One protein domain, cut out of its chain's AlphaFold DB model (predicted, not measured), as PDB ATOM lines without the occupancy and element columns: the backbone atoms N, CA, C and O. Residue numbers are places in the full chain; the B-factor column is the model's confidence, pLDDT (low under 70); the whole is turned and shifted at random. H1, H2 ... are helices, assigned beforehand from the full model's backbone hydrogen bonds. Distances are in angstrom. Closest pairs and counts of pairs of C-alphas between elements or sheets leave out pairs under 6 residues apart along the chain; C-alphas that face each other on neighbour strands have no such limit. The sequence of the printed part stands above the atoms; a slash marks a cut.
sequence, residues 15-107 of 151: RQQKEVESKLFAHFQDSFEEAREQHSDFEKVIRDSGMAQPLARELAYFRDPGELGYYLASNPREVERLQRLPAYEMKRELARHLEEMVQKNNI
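AT A GLANCE: This is residues 15 to 107 of the 151 residues of an uncharacterized protein of Bacteroidetes bacterium (UniProt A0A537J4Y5). Short helices H2, H3 and H5 gather round H4, near the middle, in a mostly crossed packing, with long H1 and H6 reaching outward. Residues 15 to 20 and 102 to 107 stick out. The printed part has 93 residues with six named helices, H1 to H6, all helix and compact: radius of gyration of the C-alphas 13.1 A, spans 41 by 31 by 28 A.

HOW THE PARTS SIT: Start at H1, residues 15 to 38; its residues 28 to 36 alone touch H4, residues 65 to 73, at a steep tilt of 61 degrees, closest C-alphas Phe 32 and Gly 66, 4.1 A. H2, residues 42 to 48, touches H4, closest C-alphas Ile 46 and Ala 73, 5.3 A. H3, residues 53 to 59, touches H4, closest C-alphas Leu 59 and Pro 65, 5.3 A. H5, residues 76 to 83, and H6, residues 87 to 106, form a hairpin; they only just touch, with 3 pairs of C-alphas within 8 A, through residues 90 to 93 alone of H6, closest C-alphas Leu 82 and Met 90, 5.6 A. In H1 to H6 every O i to N i+4 pair is within hydrogen-bond range.

IN THESE COORDINATES: Find C-alpha 15 at (76.744, 96.052, 98.529); H1 runs 34.7 A from there. H6 runs 29.2 A to C-alpha 106 at (95.727, 91.939, 62.805).

THE WHOLE: The farthest C-alphas, Arg 15 and Ile 107, are 43.8 A apart. The five links are tight, and the printed part has no cut. Look for pLDDT under 70 at residues 104 to 107.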
ATOM      1  N   ARG A  15      77.275  97.180  99.313       93.12
ATOM      2  CA  ARG A  15      76.744  96.052  98.529       93.12
ATOM      3  C   ARG A  15      77.079  96.201  97.053       93.12
ATOM      4  O   ARG A  15      77.591  95.258  96.464       93.12
ATOM      5  N   GLN A  16      76.861  97.385  96.483       92.75
ATOM      6  CA  GLN A  16      77.181  97.654  95.079       92.75
ATOM      7  C   GLN A  16      78.674  97.471  94.792       92.75
ATOM      8  O   GLN A  16      79.035  96.857  93.792       92.75
ATOM      9  N   GLN A  17      79.549  97.948  95.680       90.50
ATOM     10  CA  GLN A  17      80.994  97.757  95.541       90.50
ATOM     11  C   GLN A  17      81.370  96.275  95.564       90.50
ATOM     12  O   GLN A  17      82.068  95.818  94.664       90.50
ATOM     13  N   LYS A  18      80.844  95.505  96.523       92.12
ATOM     14  CA  LYS A  18      81.092  94.056  96.606       92.12
ATOM     15  C   LYS A  18      80.579  93.299  95.386       92.12
ATOM     16  O   LYS A  18      81.232  92.370  94.925       92.12
ATOM     17  N   GLU A  19      79.421  93.680  94.853       93.81
ATOM     18  CA  GLU A  19      78.878  93.080  93.632       93.81
ATOM     19  C   GLU A  19      79.775  93.346  92.421       93.81
ATOM     20  O   GLU A  19      80.022  92.436  91.630       93.81
ATOM     21  N   VAL A  20      80.287  94.572  92.279       91.62
ATOM     22  CA  VAL A  20      81.226  94.930  91.207       91.62
ATOM     23  C   VAL A  20      82.548  94.182  91.370       91.62
ATOM     24  O   VAL A  20      83.025  93.590  90.406       91.62
ATOM     25  N   GLU A  21      83.117  94.149  92.576       90.12
ATOM     26  CA  GLU A  21      84.356  93.416  92.856       90.12
ATOM     27  C   GLU A  21      84.210  91.916  92.582       90.12
ATOM     28  O   GLU A  21      85.087  91.322  91.962       90.12
ATOM     29  N   SER A  22      83.084  91.312  92.974       92.62
ATOM     30  CA  SER A  22      82.793  89.901  92.708       92.62
ATOM     31  C   SER A  22      82.733  89.605  91.207       92.62
ATOM     32  O   SER A  22      83.351  88.652  90.736       92.62
ATOM     33  N   LYS A  23      82.059  90.464  90.429       92.94
ATOM     34  CA  LYS A  23      81.993  90.330  88.964       92.94
ATOM     35  C   LYS A  23      83.363  90.478  88.308       92.94
ATOM     36  O   LYS A  23      83.685  89.699  87.421       92.94
ATOM     37  N   LEU A  24      84.165  91.448  88.751       92.56
ATOM     38  CA  LEU A  24      85.528  91.637  88.249       92.56
ATOM     39  C   LEU A  24      86.422  90.446  88.587       92.56
ATOM     40  O   LEU A  24      87.219  90.030  87.756       92.56
ATOM     41  N   PHE A  25      86.279  89.877  89.784       92.12
ATOM     42  CA  PHE A  25      87.049  88.709  90.196       92.12
ATOM     43  C   PHE A  25      86.661  87.446  89.419       92.12
ATOM     44  O   PHE A  25      87.541  86.676  89.044       92.12
ATOM     45  N   ALA A  26      85.369  87.236  89.153       93.75
ATOM     46  CA  ALA A  26      84.908  86.152  88.287       93.75
ATOM     47  C   ALA A  26      85.461  86.317  86.862       93.75
ATOM     48  O   ALA A  26      86.172  85.442  86.385       93.75
ATOM     49  N   HIS A  27      85.264  87.494  86.256       93.50
ATOM     50  CA  HIS A  27      85.801  87.839  84.931       93.50
ATOM     51  C   HIS A  27      87.315  87.624  84.824       93.50
ATOM     52  O   HIS A  27      87.819  87.055  83.859       93.50
ATOM     53  N   PHE A  28      88.054  88.069  85.840       93.38
ATOM     54  CA  PHE A  28      89.497  87.902  85.899       93.38
ATOM     55  C   PHE A  28      89.901  86.426  85.953       93.38
ATOM     56  O   PHE A  28      90.818  86.038  85.238       93.38
ATOM     57  N   GLN A  29      89.231  85.606  86.770       94.75
ATOM     58  CA  GLN A  29      89.517  84.173  86.856       94.75
ATOM     59  C   GLN A  29      89.221  83.448  85.546       94.75
ATOM     60  O   GLN A  29      90.100  82.737  85.069       94.75
ATOM     61  N   ASP A  30      88.048  83.677  84.955       96.00
ATOM     62  CA  ASP A  30      87.633  83.017  83.712       96.00
ATOM     63  C   ASP A  30      88.646  83.309  82.592       96.00
ATOM     64  O   ASP A  30      89.179  82.405  81.954       96.00
ATOM     65  N   SER A  31      89.027  84.580  82.425       95.62
ATOM     66  CA  SER A  31      90.019  84.970  81.419       95.62
ATOM     67  C   SER A  31      91.432  84.439  81.717       95.62
ATOM     68  O   SER A  31      92.200  84.174  80.791       95.62
ATOM     69  N   PHE A  32      91.808  84.281  82.991       93.69
ATOM     70  CA  PHE A  32      93.089  83.671  83.370       93.69
ATOM     71  C   PHE A  32      93.116  82.169  83.091       93.69
ATOM     72  O   PHE A  32      94.159  81.650  82.697       93.69
ATOM     73  N   GLU A  33      91.997  81.477  83.291       95.25
ATOM     74  CA  GLU A  33      91.858  80.068  82.937       95.25
ATOM     75  C   GLU A  33      91.977  79.885  81.422       95.25
ATOM     76  O   GLU A  33      92.819  79.106  80.978       95.25
ATOM     77  N   GLU A  34      91.270  80.698  80.632       95.50
ATOM     78  CA  GLU A  34      91.397  80.704  79.170       95.50
ATOM     79  C   GLU A  34      92.851  80.928  78.724       95.50
ATOM     80  O   GLU A  34      93.396  80.145  77.946       95.50
ATOM     81  N   ALA A  35      93.527  81.954  79.252       94.31
ATOM     82  CA  ALA A  35      94.919  82.236  78.897       94.31
ATOM     83  C   ALA A  35      95.876  81.104  79.318       94.31
ATOM     84  O   ALA A  35      96.843  80.808  78.614       94.31
ATOM     85  N   ARG A  36      95.603  80.432  80.441       94.19
ATOM     86  CA  ARG A  36      96.371  79.263  80.889       94.19
ATOM     87  C   ARG A  36      96.191  78.066  79.958       94.19
ATOM     88  O   ARG A  36      97.149  77.327  79.743       94.19
ATOM     89  N   GLU A  37      94.997  77.868  79.406       95.56
ATOM     90  CA  GLU A  37      94.748  76.830  78.403       95.56
ATOM     91  C   GLU A  37      95.435  77.142  77.065       95.56
ATOM     92  O   GLU A  37      95.953  76.231  76.416       95.56
ATOM     93  N   GLN A  38      95.478  78.417  76.660       94.56
ATOM     94  CA  GLN A  38      96.115  78.836  75.405       94.56
ATOM     95  C   GLN A  38      97.650  78.838  75.470       94.56
ATOM     96  O   GLN A  38      98.309  78.497  74.484       94.56
ATOM     97  N   HIS A  39      98.235  79.201  76.616       95.00
ATOM     98  CA  HIS A  39      99.685  79.342  76.783       95.00
ATOM     99  C   HIS A  39     100.223  78.315  77.783       95.00
ATOM    100  O   HIS A  39     100.117  78.468  78.997       95.00
ATOM    101  N   SER A  40     100.870  77.261  77.278       94.75
ATOM    102  CA  SER A  40     101.381  76.155  78.111       94.75
ATOM    103  C   SER A  40     102.423  76.564  79.167       94.75
ATOM    104  O   SER A  40     102.628  75.854  80.150       94.75
ATOM    105  N   ASP A  41     103.100  77.695  78.973       95.06
ATOM    106  CA  ASP A  41     104.099  78.269  79.873       95.06
ATOM    107  C   ASP A  41     103.549  79.418  80.737       95.06
ATOM    108  O   ASP A  41     104.308  80.012  81.509       95.06
ATOM    109  N   PHE A  42     102.240  79.693  80.671       95.50
ATOM    110  CA  PHE A  42     101.572  80.807  81.349       95.50
ATOM    111  C   PHE A  42     101.955  80.928  82.824       95.50
ATOM    112  O   PHE A  42     102.451  81.966  83.257       95.50
ATOM    113  N   GLU A  43     101.786  79.857  83.606       93.00
ATOM    114  CA  GLU A  43     102.064  79.887  85.047       93.00
ATOM    115  C   GLU A  43     103.522  80.223  85.352       93.00
ATOM    116  O   GLU A  43     103.819  80.953  86.298       93.00
ATOM    117  N   LYS A  44     104.443  79.696  84.538       95.94
ATOM    118  CA  LYS A  44     105.868  79.971  84.680       95.94
ATOM    119  C   LYS A  44     106.146  81.441  84.373       95.94
ATOM    120  O   LYS A  44     106.818  82.096  85.162       95.94
ATOM    121  N   VAL A  45     105.627  81.952  83.259       96.00
ATOM    122  CA  VAL A  45     105.834  83.338  82.817       96.00
ATOM    123  C   VAL A  45     105.253  84.328  83.827       96.00
ATOM    124  O   VAL A  45     105.947  85.249  84.249       96.00
ATOM    125  N   ILE A  46     104.025  84.101  84.298       94.19
ATOM    126  CA  ILE A  46     103.375  84.936  85.316       94.19
ATOM    127  C   ILE A  46     104.173  84.926  86.621       94.19
ATOM    128  O   ILE A  46     104.469  85.993  87.160       94.19
ATOM    129  N   ARG A  47     104.579  83.751  87.114       93.19
ATOM    130  CA  ARG A  47     105.370  83.645  88.349       93.19
ATOM    131  C   ARG A  47     106.715  84.362  88.233       93.19
ATOM    132  O   ARG A  47     107.122  85.051  89.164       93.19
ATOM    133  N   ASP A  48     107.394  84.205  87.101       94.12
ATOM    134  CA  ASP A  48     108.727  84.765  86.880       94.12
ATOM    135  C   ASP A  48     108.673  86.280  86.547       94.12
ATOM    136  O   ASP A  48     109.695  86.962  86.616       94.12
ATOM    137  N   SER A  49     107.492  86.831  86.233       92.56
ATOM    138  CA  SER A  49     107.312  88.243  85.856       92.56
ATOM    139  C   SER A  49     107.507  89.250  86.990       92.56
ATOM    140  O   SER A  49     107.742  90.430  86.729       92.56
ATOM    141  N   GLY A  50     107.363  88.815  88.245       92.06
ATOM    142  CA  GLY A  50     107.381  89.711  89.403       92.06
ATOM    143  C   GLY A  50     106.208  90.704  89.447       92.06
ATOM    144  O   GLY A  50     106.330  91.755  90.075       92.06
ATOM    145  N   MET A  51     105.092  90.405  88.774       94.00
ATOM    146  CA  MET A  51     103.889  91.240  88.780       94.00
ATOM    147  C   MET A  51     103.245  91.290  90.174       94.00
ATOM    148  O   MET A  51     102.825  90.273  90.727       94.00
ATOM    149  N   ALA A  52     103.138  92.487  90.744       92.94
ATOM    150  CA  ALA A  52     102.532  92.722  92.046       92.94
ATOM    151  C   ALA A  52     101.013  92.921  91.969       92.94
ATOM    152  O   ALA A  52     100.438  93.306  90.947       92.94
ATOM    153  N   GLN A  53     100.372  92.745  93.125       91.38
ATOM    154  CA  GLN A  53      98.921  92.844  93.296       91.38
ATOM    155  C   GLN A  53      98.284  94.154  92.788       91.38
ATOM    156  O   GLN A  53      97.201  94.076  92.213       91.38
ATOM    157  N   PRO A  54      98.891  95.352  92.940       92.69
ATOM    158  CA  PRO A  54      98.293  96.578  92.407       92.69
ATOM    159  C   PRO A  54      98.157  96.571  90.881       92.69
ATOM    160  O   PRO A  54      97.132  96.999  90.362       92.69
ATOM    161  N   LEU A  55      99.158  96.044  90.167       94.19
ATOM    162  CA  LEU A  55      99.116  95.921  88.710       94.19
ATOM    163  C   LEU A  55      98.084  94.867  88.285       94.19
ATOM    164  O   LEU A  55      97.262  95.136  87.414       94.19
ATOM    165  N   ALA A  56      98.059  93.713  88.959       92.31
ATOM    166  CA  ALA A  56      97.071  92.661  88.704       92.31
ATOM    167  C   ALA A  56      95.624  93.135  88.931       92.31
ATOM    168  O   ALA A  56      94.736  92.840  88.133       92.31
ATOM    169  N   ARG A  57      95.383  93.928  89.984       92.31
ATOM    170  CA  ARG A  57      94.066  94.517  90.255       92.31
ATOM    171  C   ARG A  57      93.618  95.444  89.130       92.31
ATOM    172  O   ARG A  57      92.444  95.429  88.782       92.31
ATOM    173  N   GLU A  58      94.526  96.241  88.572       94.06
ATOM    174  CA  GLU A  58      94.163  97.128  87.466       94.06
ATOM    175  C   GLU A  58      93.913  96.373  86.159       94.06
ATOM    176  O   GLU A  58      93.030  96.766  85.399       94.06
ATOM    177  N   LEU A  59      94.604  95.251  85.930       94.12
ATOM    178  CA  LEU A  59      94.331  94.377  84.787       94.12
ATOM    179  C   LEU A  59      92.888  93.869  84.770       94.12
ATOM    180  O   LEU A  59      92.283  93.841  83.704       94.12
ATOM    181  N   ALA A  60      92.306  93.548  85.930       93.25
ATOM    182  CA  ALA A  60      90.945  93.011  86.034       93.25
ATOM    183  C   ALA A  60      89.845  93.913  85.441       93.25
ATOM    184  O   ALA A  60      88.765  93.423  85.126       93.25
ATOM    185  N   TYR A  61      90.105  95.212  85.265       92.94
ATOM    186  CA  TYR A  61      89.155  96.145  84.649       92.94
ATOM    187  C   TYR A  61      89.168  96.124  83.114       92.94
ATOM    188  O   TYR A  61      88.323  96.767  82.490       92.94
ATOM    189  N   PHE A  62      90.124  95.431  82.496       93.75
ATOM    190  CA  PHE A  62      90.234  95.334  81.045       93.75
ATOM    191  C   PHE A  62      89.426  94.156  80.495       93.75
ATOM    192  O   PHE A  62      89.047  93.231  81.211       93.75
ATOM    193  N   ARG A  63      89.148  94.210  79.188       89.88
ATOM    194  CA  ARG A  63      88.323  93.215  78.493       89.88
ATOM    195  C   ARG A  63      88.922  91.811  78.543       89.88
ATOM    196  O   ARG A  63      88.184  90.876  78.800       89.88
ATOM    197  N   ASP A  64      90.230  91.692  78.333       92.12
ATOM    198  CA  ASP A  64      90.927  90.408  78.196       92.12
ATOM    199  C   ASP A  64      92.118  90.346  79.186       92.12
ATOM    200  O   ASP A  64      93.279  90.454  78.778       92.12
ATOM    201  N   PRO A  65      91.863  90.274  80.511       94.88
ATOM    202  CA  PRO A  65      92.897  90.448  81.533       94.88
ATOM    203  C   PRO A  65      93.925  89.311  81.570       94.88
ATOM    204  O   PRO A  65      95.083  89.580  81.886       94.88
ATOM    205  N   GLY A  66      93.541  88.073  81.241       94.75
ATOM    206  CA  GLY A  66      94.454  86.926  81.193       94.75
ATOM    207  C   GLY A  66      95.503  87.063  80.095       94.75
ATOM    208  O   GLY A  66      96.703  87.006  80.365       94.75
ATOM    209  N   GLU A  67      95.064  87.342  78.868       95.06
ATOM    210  CA  GLU A  67      95.957  87.579  77.728       95.06
ATOM    211  C   GLU A  67      96.839  88.817  77.940       95.06
ATOM    212  O   GLU A  67      98.044  88.776  77.686       95.06
ATOM    213  N   LEU A  68      96.269  89.921  78.441       95.50
ATOM    214  CA  LEU A  68      97.042  91.131  78.740       95.50
ATOM    215  C   LEU A  68      98.064  90.881  79.858       95.50
ATOM    216  O   LEU A  68      99.208  91.331  79.771       95.50
ATOM    217  N   GLY A  69      97.680  90.119  80.884       95.38
ATOM    218  CA  GLY A  69      98.569  89.677  81.952       95.38
ATOM    219  C   GLY A  69      99.737  88.848  81.424       95.38
ATOM    220  O   GLY A  69     100.883  89.134  81.767       95.38
ATOM    221  N   TYR A  70      99.474  87.885  80.538       95.94
ATOM    222  CA  TYR A  70     100.508  87.075  79.892       95.94
ATOM    223  C   TYR A  70     101.447  87.905  79.008       95.94
ATOM    224  O   TYR A  70     102.672  87.767  79.092       95.94
ATOM    225  N   TYR A  71     100.891  88.808  78.195       95.12
ATOM    226  CA  TYR A  71     101.668  89.707  77.343       95.12
ATOM    227  C   TYR A  71     102.649  90.556  78.159       95.12
ATOM    228  O   TYR A  71     103.833  90.636  77.826       95.12
ATOM    229  N   LEU A  72     102.179  91.145  79.261       95.62
ATOM    230  CA  LEU A  72     103.024  91.932  80.157       95.62
ATOM    231  C   LEU A  72     104.032  91.059  80.896       95.62
ATOM    232  O   LEU A  72     105.202  91.418  80.982       95.62
ATOM    233  N   ALA A  73     103.611  89.900  81.394       95.25
ATOM    234  CA  ALA A  73     104.481  88.982  82.118       95.25
ATOM    235  C   ALA A  73     105.632  88.443  81.254       95.25
ATOM    236  O   ALA A  73     106.735  88.225  81.754       95.25
ATOM    237  N   SER A  74     105.411  88.335  79.942       94.88
ATOM    238  CA  SER A  74     106.446  88.022  78.952       94.88
ATOM    239  C   SER A  74     107.497  89.135  78.800       94.88
ATOM    240  O   SER A  74     108.544  88.922  78.186       94.88
ATOM    241  N   ASN A  75     107.253  90.322  79.368       94.56
ATOM    242  CA  ASN A  75     108.163  91.461  79.379       94.56
ATOM    243  C   ASN A  75     108.380  92.013  80.810       94.56
ATOM    244  O   ASN A  75     107.828  93.054  81.181       94.56
ATOM    245  N   PRO A  76     109.249  91.376  81.620       92.31
ATOM    246  CA  PRO A  76     109.457  91.750  83.024       92.31
ATOM    247  C   PRO A  76     109.936  93.195  83.236       92.31
ATOM    248  O   PRO A  76     109.604  93.823  84.238       92.31
ATOM    249  N   ARG A  77     110.692  93.759  82.280       93.94
ATOM    250  CA  ARG A  77     111.148  95.161  82.347       93.94
ATOM    251  C   ARG A  77     109.980  96.136  82.278       93.94
ATOM    252  O   ARG A  77     109.991  97.170  82.939       93.94
ATOM    253  N   GLU A  78     108.981  95.800  81.471       94.50
ATOM    254  CA  GLU A  78     107.787  96.617  81.332       94.50
ATOM    255  C   GLU A  78     106.898  96.512  82.569       94.50
ATOM    256  O   GLU A  78     106.417  97.527  83.064       94.50
ATOM    257  N   VAL A  79     106.775  95.317  83.147       96.38
ATOM    258  CA  VAL A  79     106.120  95.107  84.447       96.38
ATOM    259  C   VAL A  79     106.789  95.944  85.540       96.38
ATOM    260  O   VAL A  79     106.114  96.650  86.287       96.38
ATOM    261  N   GLU A  80     108.120  95.942  85.623       96.00
ATOM    262  CA  GLU A  80     108.871  96.774  86.570       96.00
ATOM    263  C   GLU A  80     108.624  98.277  86.351       96.00
ATOM    264  O   GLU A  80     108.455  99.031  87.311       96.00
ATOM    265  N   ARG A  81     108.565  98.724  85.090       96.88
ATOM    266  CA  ARG A  81     108.274 100.120  84.740       96.88
ATOM    267  C   ARG A  81     106.856 100.522  85.143       96.88
ATOM    268  O   ARG A  81     106.695 101.549  85.793       96.88
ATOM    269  N   LEU A  82     105.852  99.719  84.788       96.12
ATOM    270  CA  LEU A  82     104.437  99.986  85.067       96.12
ATOM    271  C   LEU A  82     104.162 100.087  86.566       96.12
ATOM    272  O   LEU A  82     103.479 101.007  87.003       96.12
ATOM    273  N   GLN A  83     104.756  99.200  87.364       95.31
ATOM    274  CA  GLN A  83     104.581  99.193  88.820       95.31
ATOM    275  C   GLN A  83     105.158 100.430  89.522       95.31
ATOM    276  O   GLN A  83     104.791 100.712  90.660       95.31
ATOM    277  N   ARG A  84     106.061 101.172  88.868       96.00
ATOM    278  CA  ARG A  84     106.607 102.440  89.377       96.00
ATOM    279  C   ARG A  84     105.746 103.649  89.017       96.00
ATOM    280  O   ARG A  84     105.994 104.739  89.532       96.00
ATOM    281  N   LEU A  85     104.776 103.490  88.116       95.56
ATOM    282  CA  LEU A  85     103.924 104.586  87.680       95.56
ATOM    283  C   LEU A  85     102.811 104.866  88.700       95.56
ATOM    284  O   LEU A  85     102.309 103.949  89.354       95.56
ATOM    285  N   PRO A  86     102.350 106.124  88.799       95.06
ATOM    286  CA  PRO A  86     101.086 106.434  89.456       95.06
ATOM    287  C   PRO A  86      99.926 105.666  88.811       95.06
ATOM    288  O   PRO A  86      99.915 105.455  87.599       95.06
ATOM    289  N   ALA A  87      98.901 105.320  89.594       90.31
ATOM    290  CA  ALA A  87      97.796 104.467  89.137       90.31
ATOM    291  C   ALA A  87      97.101 104.968  87.855       90.31
ATOM    292  O   ALA A  87      96.748 104.174  86.988       90.31
ATOM    293  N   TYR A  88      96.928 106.285  87.710       94.38
ATOM    294  CA  TYR A  88      96.332 106.872  86.505       94.38
ATOM    295  C   TYR A  88      97.190 106.642  85.251       94.38
ATOM    296  O   TYR A  88      96.689 106.230  84.208       94.38
ATOM    297  N   GLU A  89      98.497 106.863  85.371       96.38
ATOM    298  CA  GLU A  89      99.460 106.663  84.287       96.38
ATOM    299  C   GLU A  89      99.601 105.180  83.939       96.38
ATOM    300  O   GLU A  89      99.594 104.810  82.768       96.38
ATOM    301  N   MET A  90      99.618 104.312  84.954       95.69
ATOM    302  CA  MET A  90      99.622 102.862  84.773       95.69
ATOM    303  C   MET A  90      98.420 102.392  83.941       95.69
ATOM    304  O   MET A  90      98.603 101.648  82.984       95.69
ATOM    305  N   LYS A  91      97.205 102.883  84.232       94.94
ATOM    306  CA  LYS A  91      95.991 102.574  83.449       94.94
ATOM    307  C   LYS A  91      96.109 102.980  81.987       94.94
ATOM    308  O   LYS A  91      95.712 102.219  81.108       94.94
ATOM    309  N   ARG A  92      96.648 104.173  81.726       95.50
ATOM    310  CA  ARG A  92      96.839 104.673  80.360       95.50
ATOM    311  C   ARG A  92      97.801 103.788  79.575       95.50
ATOM    312  O   ARG A  92      97.537 103.456  78.426       95.50
ATOM    313  N   GLU A  93      98.896 103.382  80.205       96.25
ATOM    314  CA  GLU A  93      99.879 102.499  79.581       96.25
ATOM    315  C   GLU A  93      99.319 101.088  79.351       96.25
ATOM    316  O   GLU A  93      99.528 100.523  78.281       96.25
ATOM    317  N   LEU A  94      98.548 100.543  80.299       95.56
ATOM    318  CA  LEU A  94      97.828  99.275  80.123       95.56
ATOM    319  C   LEU A  94      96.865  99.315  78.929       95.56
ATOM    320  O   LEU A  94      96.819  98.366  78.149       95.56
ATOM    321  N   ALA A  95      96.143 100.425  78.746       94.25
ATOM    322  CA  ALA A  95      95.268 100.613  77.590       94.25
ATOM    323  C   ALA A  95      96.051 100.613  76.268       94.25
ATOM    324  O   ALA A  95      95.639  99.946  75.320       94.25
ATOM    325  N   ARG A  96      97.217 101.276  76.218       94.44
ATOM    326  CA  ARG A  96      98.089 101.240  75.034       94.44
ATOM    327  C   ARG A  96      98.552  99.816  74.715       94.44
ATOM    328  O   ARG A  96      98.493  99.403  73.562       94.44
ATOM    329  N   HIS A  97      98.968  99.047  75.723       93.62
ATOM    330  CA  HIS A  97      99.378  97.648  75.527       93.62
ATOM    331  C   HIS A  97      98.250  96.780  74.976       93.62
ATOM    332  O   HIS A  97      98.482  95.969  74.083       93.62
ATOM    333  N   LEU A  98      97.020  96.988  75.451       90.62
ATOM    334  CA  LEU A  98      95.857  96.291  74.912       90.62
ATOM    335  C   LEU A  98      95.648  96.610  73.419       90.62
ATOM    336  O   LEU A  98      95.398  95.707  72.621       90.62
ATOM    337  N   GLU A  99      95.794  97.873  73.018       91.69
ATOM    338  CA  GLU A  99      95.705  98.275  71.609       91.69
ATOM    339  C   GLU A  99      96.820  97.649  70.756       91.69
ATOM    340  O   GLU A  99      96.553  97.142  69.663       91.69
ATOM    341  N   GLU A 100      98.056  97.631  71.259       89.44
ATOM    342  CA  GLU A 100      99.202  96.997  70.596       89.44
ATOM    343  C   GLU A 100      98.965  95.494  70.370       89.44
ATOM    344  O   GLU A 100      99.255  94.975  69.287       89.44
ATOM    345  N   MET A 101      98.381  94.794  71.348       87.00
ATOM    346  CA  MET A 101      98.020  93.379  71.221       87.00
ATOM    347  C   MET A 101      96.986  93.143  70.113       87.00
ATOM    348  O   MET A 101      97.161  92.246  69.283       87.00
ATOM    349  N   VAL A 102      95.938  93.971  70.050       82.69
ATOM    350  CA  VAL A 102      94.912  93.886  68.997       82.69
ATOM    351  C   VAL A 102      95.524  94.152  67.620       82.69
ATOM    352  O   VAL A 102      95.244  93.425  66.665       82.69
ATOM    353  N   GLN A 103      96.401  95.151  67.500       76.56
ATOM    354  CA  GLN A 103      97.088  95.447  66.243       76.56
ATOM    355  C   GLN A 103      98.005  94.301  65.808       76.56
ATOM    356  O   GLN A 103      97.959  93.900  64.647       76.56
ATOM    357  N   LYS A 104      98.789  93.725  66.727       68.94
ATOM    358  CA  LYS A 104      99.691  92.602  66.433       68.94
ATOM    359  C   LYS A 104      98.940  91.371  65.921       68.94
ATOM    360  O   LYS A 104      99.430  90.704  65.014       68.94
ATOM    361  N   ASN A 105      97.742  91.107  66.439       59.78
ATOM    362  CA  ASN A 105      96.888  90.017  65.962       59.78
ATOM    363  C   ASN A 105      96.293  90.280  64.564       59.78
ATOM    364  O   ASN A 105      95.995  89.328  63.844       59.78
ATOM    365  N   ASN A 106      96.181  91.546  64.145       55.41
ATOM    366  CA  ASN A 106      95.727  91.939  62.805       55.41
ATOM    367  C   ASN A 106      96.850  91.961  61.749       55.41
ATOM    368  O   ASN A 106      96.565  92.030  60.550       55.41
ATOM    369  N   ILE A 107      98.127  91.884  62.150       53.81
ATOM    370  CA  ILE A 107      99.245  91.754  61.209       53.81
ATOM    371  C   ILE A 107      99.301  90.293  60.745       53.81
ATOM    372  O   ILE A 107      99.751  89.398  61.457       53.81
TER     373      ILE A 107